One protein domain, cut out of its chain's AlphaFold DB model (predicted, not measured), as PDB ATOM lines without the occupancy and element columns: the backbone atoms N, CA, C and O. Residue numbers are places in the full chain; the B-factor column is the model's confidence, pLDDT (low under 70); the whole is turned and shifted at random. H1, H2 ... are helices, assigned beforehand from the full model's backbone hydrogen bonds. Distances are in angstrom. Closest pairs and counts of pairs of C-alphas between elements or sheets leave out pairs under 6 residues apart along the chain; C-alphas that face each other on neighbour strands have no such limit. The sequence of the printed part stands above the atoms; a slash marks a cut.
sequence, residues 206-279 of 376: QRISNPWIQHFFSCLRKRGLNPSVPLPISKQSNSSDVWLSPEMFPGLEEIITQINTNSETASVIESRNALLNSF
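What this domain is: This is residues 206 to 279 of the 376 residues of the protein "Ku domain-containing protein" of Schistosoma mattheei (UniProt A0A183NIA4). Three helices are strung out along an open, elongated chain, with H1 towards one end, H3 at the other and H2 between them, and no helix touches another. From the far end of H1 the long loop of residues 226 to 251 folds back to the middle and leads into H2; after H2 the chain turns a corner into H3, most of which sticks out, with residues 266 to 271 and 273 to 278 standing free. The printed part has 74 residues, with three named helices in the order H1, H2, H3, no named strand, and the class all helix. It is only just loose, close to extended, with a radius of gyration of the C-alphas of 16.9 A and spans of 51 by 28 by 18 A.

Where its parts are: The printed part begins at Gln 206, whose C-alpha is at (136.758, 145.059, 133.212). H1, residues 211 to 225, is the longest helix, 21.2 A from first to last C-alpha; its first C-alpha, that of Pro 211, is at (134.181, 150.651, 122.554). Residues 226 to 251 hold no named element. H2, residues 252 to 263, measures 15.6 A from first to last C-alpha. H3, residues 266 to 278, measures 18.2 A and ends with the C-alpha of Ser 278 at (110.017, 125.005, 125.901).

How they stand to each other: H1 is apart from H2 and apart from H3. H2 and H3 are close but not clearly touching, with 2 pairs of C-alphas within 8 A; their closest C-alphas are those of Ser 263 and Ile 269, 7.0 A apart. Their lines stand at a steep tilt of 64 degrees, and they run the same way. Their centres are 19.2 A apart. In H1, H2 and H3 every backbone O i to N i+4 pair is within hydrogen-bond range.

The domain as a whole: The two C-alphas farthest apart are those of Leu 225 and Ser 278, 52.5 A; the first and last printed C-alphas, those of Gln 206 and Phe 279, are 33.4 A apart. Residues 224 to 229, 264 to 271 and 273 to 279 stand free; the body without them has 53 residues and spans 39 by 28 by 15 A. The link from H1 to H2 is long, with 26 residues, and the link from H2 to H3 is tight, with 2. The printed part has no cut. The mean pLDDT of the printed part is 71.7; residues 232 to 255 and 258 to 266 of this predicted model are under 70.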
ATOM      1  N   GLN A 206     136.166 143.856 132.609       74.81
ATOM      2  CA  GLN A 206     136.758 145.059 133.212       74.81
ATOM      3  C   GLN A 206     138.088 145.492 132.568       74.81
ATOM      4  O   GLN A 206     138.484 146.645 132.706       74.81
ATOM      5  N   ARG A 207     138.794 144.588 131.872       75.88
ATOM      6  CA  ARG A 207     140.029 144.918 131.140       75.88
ATOM      7  C   ARG A 207     139.753 145.523 129.760       75.88
ATOM      8  O   ARG A 207     140.669 146.075 129.151       75.88
ATOM      9  N   ILE A 208     138.520 145.431 129.261       76.31
ATOM     10  CA  ILE A 208     138.145 145.966 127.952       76.31
ATOM     11  C   ILE A 208     137.898 147.470 128.077       76.31
ATOM     12  O   ILE A 208     137.120 147.934 128.906       76.31
ATOM     13  N   SER A 209     138.542 148.246 127.208       78.94
ATOM     14  CA  SER A 209     138.282 149.684 127.095       78.94
ATOM     15  C   SER A 209     136.909 149.973 126.480       78.94
ATOM     16  O   SER A 209     136.409 149.203 125.664       78.94
ATOM     17  N   ASN A 210     136.329 151.136 126.790       82.75
ATOM     18  CA  ASN A 210     135.034 151.535 126.232       82.75
ATOM     19  C   ASN A 210     135.050 151.561 124.680       82.75
ATOM     20  O   ASN A 210     135.807 152.347 124.089       82.75
ATOM     21  N   PRO A 211     134.177 150.779 124.006       79.44
ATOM     22  CA  PRO A 211     134.181 150.651 122.554       79.44
ATOM     23  C   PRO A 211     133.862 151.942 121.804       79.44
ATOM     24  O   PRO A 211     134.393 152.190 120.717       79.44
ATOM     25  N   TRP A 212     133.062 152.820 122.404       81.38
ATOM     26  CA  TRP A 212     132.664 154.081 121.786       81.38
ATOM     27  C   TRP A 212     133.833 155.039 121.582       81.38
ATOM     28  O   TRP A 212     133.896 155.723 120.560       81.38
ATOM     29  N   ILE A 213     134.779 155.071 122.523       84.94
ATOM     30  CA  ILE A 213     135.933 155.973 122.460       84.94
ATOM     31  C   ILE A 213     136.843 155.565 121.299       84.94
ATOM     32  O   ILE A 213     137.246 156.399 120.486       84.94
ATOM     33  N   GLN A 214     137.126 154.269 121.176       80.19
ATOM     34  CA  GLN A 214     137.976 153.759 120.103       80.19
ATOM     35  C   GLN A 214     137.294 153.890 118.737       80.19
ATOM     36  O   GLN A 214     137.927 154.314 117.765       80.19
ATOM     37  N   HIS A 215     135.985 153.633 118.670       78.62
ATOM     38  CA  HIS A 215     135.201 153.856 117.460       78.62
ATOM     39  C   HIS A 215     135.233 155.327 117.016       78.62
ATOM     40  O   HIS A 215     135.484 155.619 115.843       78.62
ATOM     41  N   PHE A 216     135.054 156.262 117.952       85.19
ATOM     42  CA  PHE A 216     135.125 157.696 117.684       85.19
ATOM     43  C   PHE A 216     136.472 158.098 117.068       85.19
ATOM     44  O   PHE A 216     136.503 158.732 116.009       85.19
ATOM     45  N   PHE A 217     137.592 157.678 117.665       85.69
ATOM     46  CA  PHE A 217     138.922 157.990 117.133       85.69
ATOM     47  C   PHE A 217     139.212 157.299 115.797       85.69
ATOM     48  O   PHE A 217     139.878 157.881 114.940       85.69
ATOM     49  N   SER A 218     138.671 156.102 115.567       80.00
ATOM     50  CA  SER A 218     138.773 155.410 114.278       80.00
ATOM     51  C   SER A 218     138.049 156.171 113.166       80.00
ATOM     52  O   SER A 218     138.616 156.418 112.098       80.00
ATOM     53  N   CYS A 219     136.824 156.629 113.435       81.81
ATOM     54  CA  CYS A 219     136.060 157.483 112.529       81.81
ATOM     55  C   CYS A 219     136.781 158.805 112.253       81.81
ATOM     56  O   CYS A 219     136.902 159.205 111.092       81.81
ATOM     57  N   LEU A 220     137.325 159.444 113.294       86.88
ATOM     58  CA  LEU A 220     138.103 160.675 113.167       86.88
ATOM     59  C   LEU A 220     139.342 160.469 112.286       86.88
ATOM     60  O   LEU A 220     139.569 161.241 111.354       86.88
ATOM     61  N   ARG A 221     140.108 159.396 112.519       85.31
ATOM     62  CA  ARG A 221     141.291 159.040 111.724       85.31
ATOM     63  C   ARG A 221     140.931 158.771 110.265       85.31
ATOM     64  O   ARG A 221     141.589 159.298 109.372       85.31
ATOM     65  N   LYS A 222     139.882 157.984 110.006       83.25
ATOM     66  CA  LYS A 222     139.436 157.665 108.639       83.25
ATOM     67  C   LYS A 222     138.974 158.910 107.890       83.25
ATOM     68  O   LYS A 222     139.351 159.081 106.737       83.25
ATOM     69  N   ARG A 223     138.227 159.800 108.547       83.56
ATOM     70  CA  ARG A 223     137.777 161.068 107.960       83.56
ATOM     71  C   ARG A 223     138.933 162.037 107.712       83.56
ATOM     72  O   ARG A 223     138.928 162.719 106.694       83.56
ATOM     73  N   GLY A 224     139.904 162.085 108.625       87.31
ATOM     74  CA  GLY A 224     141.095 162.925 108.504       87.31
ATOM     75  C   GLY A 224     142.023 162.492 107.368       87.31
ATOM     76  O   GLY A 224     142.560 163.342 106.667       87.31
ATOM     77  N   LEU A 225     142.179 161.182 107.153       88.88
ATOM     78  CA  LEU A 225     143.000 160.638 106.066       88.88
ATOM     79  C   LEU A 225     142.258 160.611 104.721       88.88
ATOM     80  O   LEU A 225     142.866 160.865 103.687       88.88
ATOM     81  N   ASN A 226     140.953 160.322 104.731       86.81
ATOM     82  CA  ASN A 226     140.136 160.142 103.532       86.81
ATOM     83  C   ASN A 226     138.808 160.921 103.642       86.81
ATOM     84  O   ASN A 226     137.781 160.356 104.029       86.81
ATOM     85  N   PRO A 227     138.775 162.209 103.256       83.50
ATOM     86  CA  PRO A 227     137.584 163.050 103.399       83.50
ATOM     87  C   PRO A 227     136.435 162.669 102.450       83.50
ATOM     88  O   PRO A 227     135.285 163.029 102.700       83.50
ATOM     89  N   SER A 228     136.718 161.932 101.374       82.94
ATOM     90  CA  SER A 228     135.716 161.510 100.381       82.94
ATOM     91  C   SER A 228     135.066 160.161 100.702       82.94
ATOM     92  O   SER A 228     134.072 159.800 100.078       82.94
ATOM     93  N   VAL A 229     135.619 159.404 101.655       80.44
ATOM     94  CA  VAL A 229     135.111 158.077 102.027       80.44
ATOM     95  C   VAL A 229     133.996 158.241 103.072       80.44
ATOM     96  O   VAL A 229     134.147 159.040 104.006       80.44
ATOM     97  N   PRO A 230     132.860 157.529 102.931       79.38
ATOM     98  CA  PRO A 230     131.798 157.556 103.930       79.38
ATOM     99  C   PRO A 230     132.278 156.965 105.260       79.38
ATOM    100  O   PRO A 230     133.133 156.079 105.301       79.38
ATOM    101  N   LEU A 231     131.716 157.456 106.365       74.38
ATOM    102  CA  LEU A 231     131.996 156.900 107.687       74.38
ATOM    103  C   LEU A 231     131.543 155.430 107.751       74.38
ATOM    104  O   LEU A 231     130.553 155.074 107.109       74.38
ATOM    105  N   PRO A 232     132.232 154.573 108.523       65.62
ATOM    106  CA  PRO A 232     131.801 153.194 108.723       65.62
ATOM    107  C   PRO A 232     130.450 153.170 109.454       65.62
ATOM    108  O   PRO A 232     130.365 153.472 110.644       65.62
ATOM    109  N   ILE A 233     129.381 152.830 108.734       62.16
ATOM    110  CA  ILE A 233     128.019 152.739 109.275       62.16
ATOM    111  C   ILE A 233     127.907 151.459 110.118       62.16
ATOM    112  O   ILE A 233     128.311 150.392 109.665       62.16
ATOM    113  N   SER A 234     127.329 151.560 111.321       54.38
ATOM    114  CA  SER A 234     127.193 150.459 112.300       54.38
ATOM    115  C   SER A 234     126.367 149.264 111.829       54.38
ATOM    116  O   SER A 234     126.373 148.228 112.479       54.38
ATOM    117  N   LYS A 235     125.595 149.412 110.753       52.03
ATOM    118  CA  LYS A 235     124.581 148.442 110.344       52.03
ATOM    119  C   LYS A 235     124.913 147.906 108.963       52.03
ATOM    120  O   LYS A 235     124.354 148.371 107.972       52.03
ATOM    121  N   GLN A 236     125.819 146.937 108.889       47.59
ATOM    122  CA  GLN A 236     125.789 145.991 107.778       47.59
ATOM    123  C   GLN A 236     124.974 144.778 108.212       47.59
ATOM    124  O   GLN A 236     125.163 144.215 109.281       47.59
ATOM    125  N   SER A 237     123.986 144.455 107.387       46.41
ATOM    126  CA  SER A 237     122.827 143.623 107.691       46.41
ATOM    127  C   SER A 237     123.114 142.136 107.896       46.41
ATOM    128  O   SER A 237     122.161 141.391 108.068       46.41
ATOM    129  N   ASN A 238     124.369 141.686 107.874       47.59
ATOM    130  CA  ASN A 238     124.717 140.271 107.970       47.59
ATOM    131  C   ASN A 238     125.974 140.100 108.844       47.59
ATOM    132  O   ASN A 238     127.082 140.387 108.404       47.59
ATOM    133  N   SER A 239     125.751 139.665 110.088       48.09
ATOM    134  CA  SER A 239     126.711 139.041 111.017       48.09
ATOM    135  C   SER A 239     128.099 139.689 111.156       48.09
ATOM    136  O   SER A 239     129.104 139.162 110.684       48.09
ATOM    137  N   SER A 240     128.157 140.826 111.837       49.47
ATOM    138  CA  SER A 240     129.187 141.217 112.817       49.47
ATOM    139  C   SER A 240     129.069 142.723 112.986       49.47
ATOM    140  O   SER A 240     129.089 143.477 112.011       49.47
ATOM    141  N   ASP A 241     128.895 143.182 114.221       53.31
ATOM    142  CA  ASP A 241     129.027 144.602 114.504       53.31
ATOM    143  C   ASP A 241     130.458 144.996 114.122       53.31
ATOM    144  O   ASP A 241     131.412 144.697 114.833       53.31
ATOM    145  N   VAL A 242     130.623 145.662 112.974       54.06
ATOM    146  CA  VAL A 242     131.920 146.127 112.434       54.06
ATOM    147  C   VAL A 242     132.663 147.015 113.448       54.06
ATOM    148  O   VAL A 242     133.857 147.274 113.327       54.06
ATOM    149  N   TRP A 243     131.953 147.501 114.468       55.97
ATOM    150  CA  TRP A 243     132.483 148.293 115.569       55.97
ATOM    151  C   TRP A 243     133.065 147.470 116.719       55.97
ATOM    152  O   TRP A 243     133.653 148.076 117.599       55.97
ATOM    153  N   LEU A 244     132.924 146.145 116.716       60.16
ATOM    154  CA  LEU A 244     133.576 145.201 117.629       60.16
ATOM    155  C   LEU A 244     134.621 144.368 116.870       60.16
ATOM    156  O   LEU A 244     134.802 143.182 117.121       60.16
ATOM    157  N   SER A 245     135.300 144.977 115.893       61.03
ATOM    158  CA  SER A 245     136.377 144.305 115.169       61.03
ATOM    159  C   SER A 245     137.575 144.076 116.103       61.03
ATOM    160  O   SER A 245     138.064 145.059 116.675       61.03
ATOM    161  N   PRO A 246     138.113 142.851 116.203       61.84
ATOM    162  CA  PRO A 246     139.259 142.545 117.059       61.84
ATOM    163  C   PRO A 246     140.509 143.382 116.758       61.84
ATOM    164  O   PRO A 246     141.262 143.728 117.661       61.84
ATOM    165  N   GLU A 247     140.678 143.811 115.502       62.91
ATOM    166  CA  GLU A 247     141.760 144.713 115.076       62.91
ATOM    167  C   GLU A 247     141.744 146.076 115.786       62.91
ATOM    168  O   GLU A 247     142.763 146.762 115.856       62.91
ATOM    169  N   MET A 248     140.579 146.498 116.282       62.28
ATOM    170  CA  MET A 248     140.400 147.791 116.939       62.28
ATOM    171  C   MET A 248     140.577 147.682 118.457       62.28
ATOM    172  O   MET A 248     140.979 148.667 119.068       62.28
ATOM    173  N   PHE A 249     140.331 146.500 119.039       65.62
ATOM    174  CA  PHE A 249     140.263 146.264 120.483       65.62
ATOM    175  C   PHE A 249     141.249 145.166 120.919       65.62
ATOM    176  O   PHE A 249     140.926 143.979 120.830       65.62
ATOM    177  N   PRO A 250     142.437 145.519 121.442       64.44
ATOM    178  CA  PRO A 250     143.340 144.522 122.011       64.44
ATOM    179  C   PRO A 250     142.660 143.814 123.196       64.44
ATOM    180  O   PRO A 250     142.076 144.469 124.057       64.44
ATOM    181  N   GLY A 251     142.696 142.480 123.214       63.88
ATOM    182  CA  GLY A 251     142.016 141.642 124.215       63.88
ATOM    183  C   GLY A 251     140.559 141.287 123.888       63.88
ATOM    184  O   GLY A 251     140.020 140.353 124.471       63.88
ATOM    185  N   LEU A 252     139.925 141.955 122.913       69.31
ATOM    186  CA  LEU A 252     138.605 141.542 122.424       69.31
ATOM    187  C   LEU A 252     138.692 140.253 121.600       69.31
ATOM    188  O   LEU A 252     137.761 139.464 121.649       69.31
ATOM    189  N   GLU A 253     139.801 140.016 120.890       68.44
ATOM    190  CA  GLU A 253     140.033 138.759 120.158       68.44
ATOM    191  C   GLU A 253     139.975 137.553 121.097       68.44
ATOM    192  O   GLU A 253     139.283 136.584 120.817       68.44
ATOM    193  N   GLU A 254     140.637 137.634 122.252       69.56
ATOM    194  CA  GLU A 254     140.630 136.574 123.264       69.56
ATOM    195  C   GLU A 254     139.208 136.317 123.785       69.56
ATOM    196  O   GLU A 254     138.778 135.181 123.932       69.56
ATOM    197  N   ILE A 255     138.426 137.377 123.974       67.56
ATOM    198  CA  ILE A 255     137.053 137.283 124.471       67.56
ATOM    199  C   ILE A 255     136.094 136.767 123.399       67.56
ATOM    200  O   ILE A 255     135.257 135.922 123.687       67.56
ATOM    201  N   ILE A 256     136.208 137.239 122.158       70.81
ATOM    202  CA  ILE A 256     135.392 136.774 121.032       70.81
ATOM    203  C   ILE A 256     135.727 135.320 120.715       70.81
ATOM    204  O   ILE A 256     134.814 134.531 120.504       70.81
ATOM    205  N   THR A 257     137.005 134.942 120.721       70.81
ATOM    206  CA  THR A 257     137.413 133.545 120.535       70.81
ATOM    207  C   THR A 257     136.894 132.673 121.671       70.81
ATOM    208  O   THR A 257     136.270 131.665 121.371       70.81
ATOM    209  N   GLN A 258     137.001 133.097 122.937       67.25
ATOM    210  CA  GLN A 258     136.417 132.382 124.083       67.25
ATOM    211  C   GLN A 258     134.883 132.270 124.004       67.25
ATOM    212  O   GLN A 258     134.313 131.210 124.272       67.25
ATOM    213  N   ILE A 259     134.187 133.340 123.610       67.75
ATOM    214  CA  ILE A 259     132.729 133.332 123.435       67.75
ATOM    215  C   ILE A 259     132.338 132.422 122.275       67.75
ATOM    216  O   ILE A 259     131.397 131.653 122.426       67.75
ATOM    217  N   ASN A 260     133.042 132.464 121.146       66.38
ATOM    218  CA  ASN A 260     132.726 131.643 119.979       66.38
ATOM    219  C   ASN A 260     133.044 130.166 120.232       66.38
ATOM    220  O   ASN A 260     132.228 129.312 119.895       66.38
ATOM    221  N   THR A 261     134.148 129.846 120.917       65.56
ATOM    222  CA  THR A 261     134.453 128.464 121.321       65.56
ATOM    223  C   THR A 261     133.387 127.878 122.238       65.56
ATOM    224  O   THR A 261     133.164 126.675 122.186       65.56
ATOM    225  N   ASN A 262     132.708 128.708 123.039       58.06
ATOM    226  CA  ASN A 262     131.643 128.268 123.941       58.06
ATOM    227  C   ASN A 262     130.267 128.278 123.245       58.06
ATOM    228  O   ASN A 262     129.538 127.291 123.301       58.06
ATOM    229  N   SER A 263     129.931 129.352 122.523       57.53
ATOM    230  CA  SER A 263     128.631 129.579 121.875       57.53
ATOM    231  C   SER A 263     128.385 128.702 120.646       57.53
ATOM    232  O   SER A 263     127.224 128.516 120.277       57.53
ATOM    233  N   GLU A 264     129.434 128.196 119.995       57.34
ATOM    234  CA  GLU A 264     129.322 127.325 118.817       57.34
ATOM    235  C   GLU A 264     129.457 125.835 119.147       57.34
ATOM    236  O   GLU A 264     129.379 124.995 118.247       57.34
ATOM    237  N   THR A 265     129.611 125.462 120.423       64.38
ATOM    238  CA  THR A 265     129.493 124.046 120.776       64.38
ATOM    239  C   THR A 265     128.087 123.574 120.409       64.38
ATOM    240  O   THR A 265     127.085 124.211 120.747       64.38
ATOM    241  N   ALA A 266     127.991 122.447 119.695       65.94
ATOM    242  CA  ALA A 266     126.701 121.873 119.307       65.94
ATOM    243  C   ALA A 266     125.760 121.722 120.521       65.94
ATOM    244  O   ALA A 266     124.557 121.927 120.391       65.94
ATOM    245  N   SER A 267     126.337 121.485 121.706       73.38
ATOM    246  CA  SER A 267     125.646 121.413 122.994       73.38
ATOM    247  C   SER A 267     125.000 122.735 123.441       73.38
ATOM    248  O   SER A 267     123.841 122.704 123.856       73.38
ATOM    249  N   VAL A 268     125.661 123.897 123.305       74.62
ATOM    250  CA  VAL A 268     125.057 125.213 123.623       74.62
ATOM    251  C   VAL A 268     123.917 125.543 122.663       74.62
ATOM    252  O   VAL A 268     122.864 126.027 123.076       74.62
ATOM    253  N   ILE A 269     124.101 125.276 121.369       78.81
ATOM    254  CA  ILE A 269     123.073 125.545 120.355       78.81
ATOM    255  C   ILE A 269     121.856 124.637 120.580       78.81
ATOM    256  O   ILE A 269     120.717 125.100 120.508       78.81
ATOM    257  N   GLU A 270     122.082 123.359 120.881       82.38
ATOM    258  CA  GLU A 270     121.033 122.380 121.169       82.38
ATOM    259  C   GLU A 270     120.256 122.732 122.441       82.38
ATOM    260  O   GLU A 270     119.029 122.828 122.395       82.38
ATOM    261  N   SER A 271     120.950 123.026 123.543       80.88
ATOM    262  CA  SER A 271     120.318 123.431 124.808       80.88
ATOM    263  C   SER A 271     119.578 124.770 124.689       80.88
ATOM    264  O   SER A 271     118.461 124.904 125.190       80.88
ATOM    265  N   ARG A 272     120.109 125.739 123.931       83.94
ATOM    266  CA  ARG A 272     119.409 126.995 123.604       83.94
ATOM    267  C   ARG A 272     118.136 126.758 122.796       83.94
ATOM    268  O   ARG A 272     117.108 127.366 123.085       83.94
ATOM    269  N   ASN A 273     118.192 125.915 121.769       83.44
ATOM    270  CA  ASN A 273     117.021 125.608 120.949       83.44
ATOM    271  C   ASN A 273     115.970 124.839 121.757       83.44
ATOM    272  O   ASN A 273     114.784 125.148 121.653       83.44
ATOM    273  N   ALA A 274     116.391 123.898 122.605       84.00
ATOM    274  CA  ALA A 274     115.514 123.210 123.545       84.00
ATOM    275  C   ALA A 274     114.817 124.201 124.494       84.00
ATOM    276  O   ALA A 274     113.609 124.102 124.701       84.00
ATOM    277  N   LEU A 275     115.543 125.206 124.996       83.50
ATOM    278  CA  LEU A 275     114.987 126.261 125.843       83.50
ATOM    279  C   LEU A 275     113.984 127.147 125.094       83.50
ATOM    280  O   LEU A 275     112.903 127.428 125.597       83.50
ATOM    281  N   LEU A 276     114.300 127.566 123.870       84.38
ATOM    282  CA  LEU A 276     113.381 128.375 123.063       84.38
ATOM    283  C   LEU A 276     112.092 127.622 122.719       84.38
ATOM    284  O   LEU A 276     111.025 128.230 122.685       84.38
ATOM    285  N   ASN A 277     112.187 126.312 122.502       84.56
ATOM    286  CA  ASN A 277     111.039 125.461 122.208       84.56
ATOM    287  C   ASN A 277     110.188 125.148 123.448       84.56
ATOM    288  O   ASN A 277     109.017 124.805 123.297       84.56
ATOM    289  N   SER A 278     110.747 125.264 124.658       80.44
ATOM    290  CA  SER A 278     110.017 125.005 125.901       80.44
ATOM    291  C   SER A 278     109.170 126.199 126.357       80.44
ATOM    292  O   SER A 278     108.235 126.021 127.141       80.44
ATOM    293  N   PHE A 279     109.433 127.411 125.855       77.31
ATOM    294  CA  PHE A 279     108.619 128.586 126.160       77.31
ATOM    295  C   PHE A 279     107.329 128.634 125.328       77.31
ATOM    296  O   PHE A 279     107.353 128.396 124.117       77.31
TER     297      PHE A 279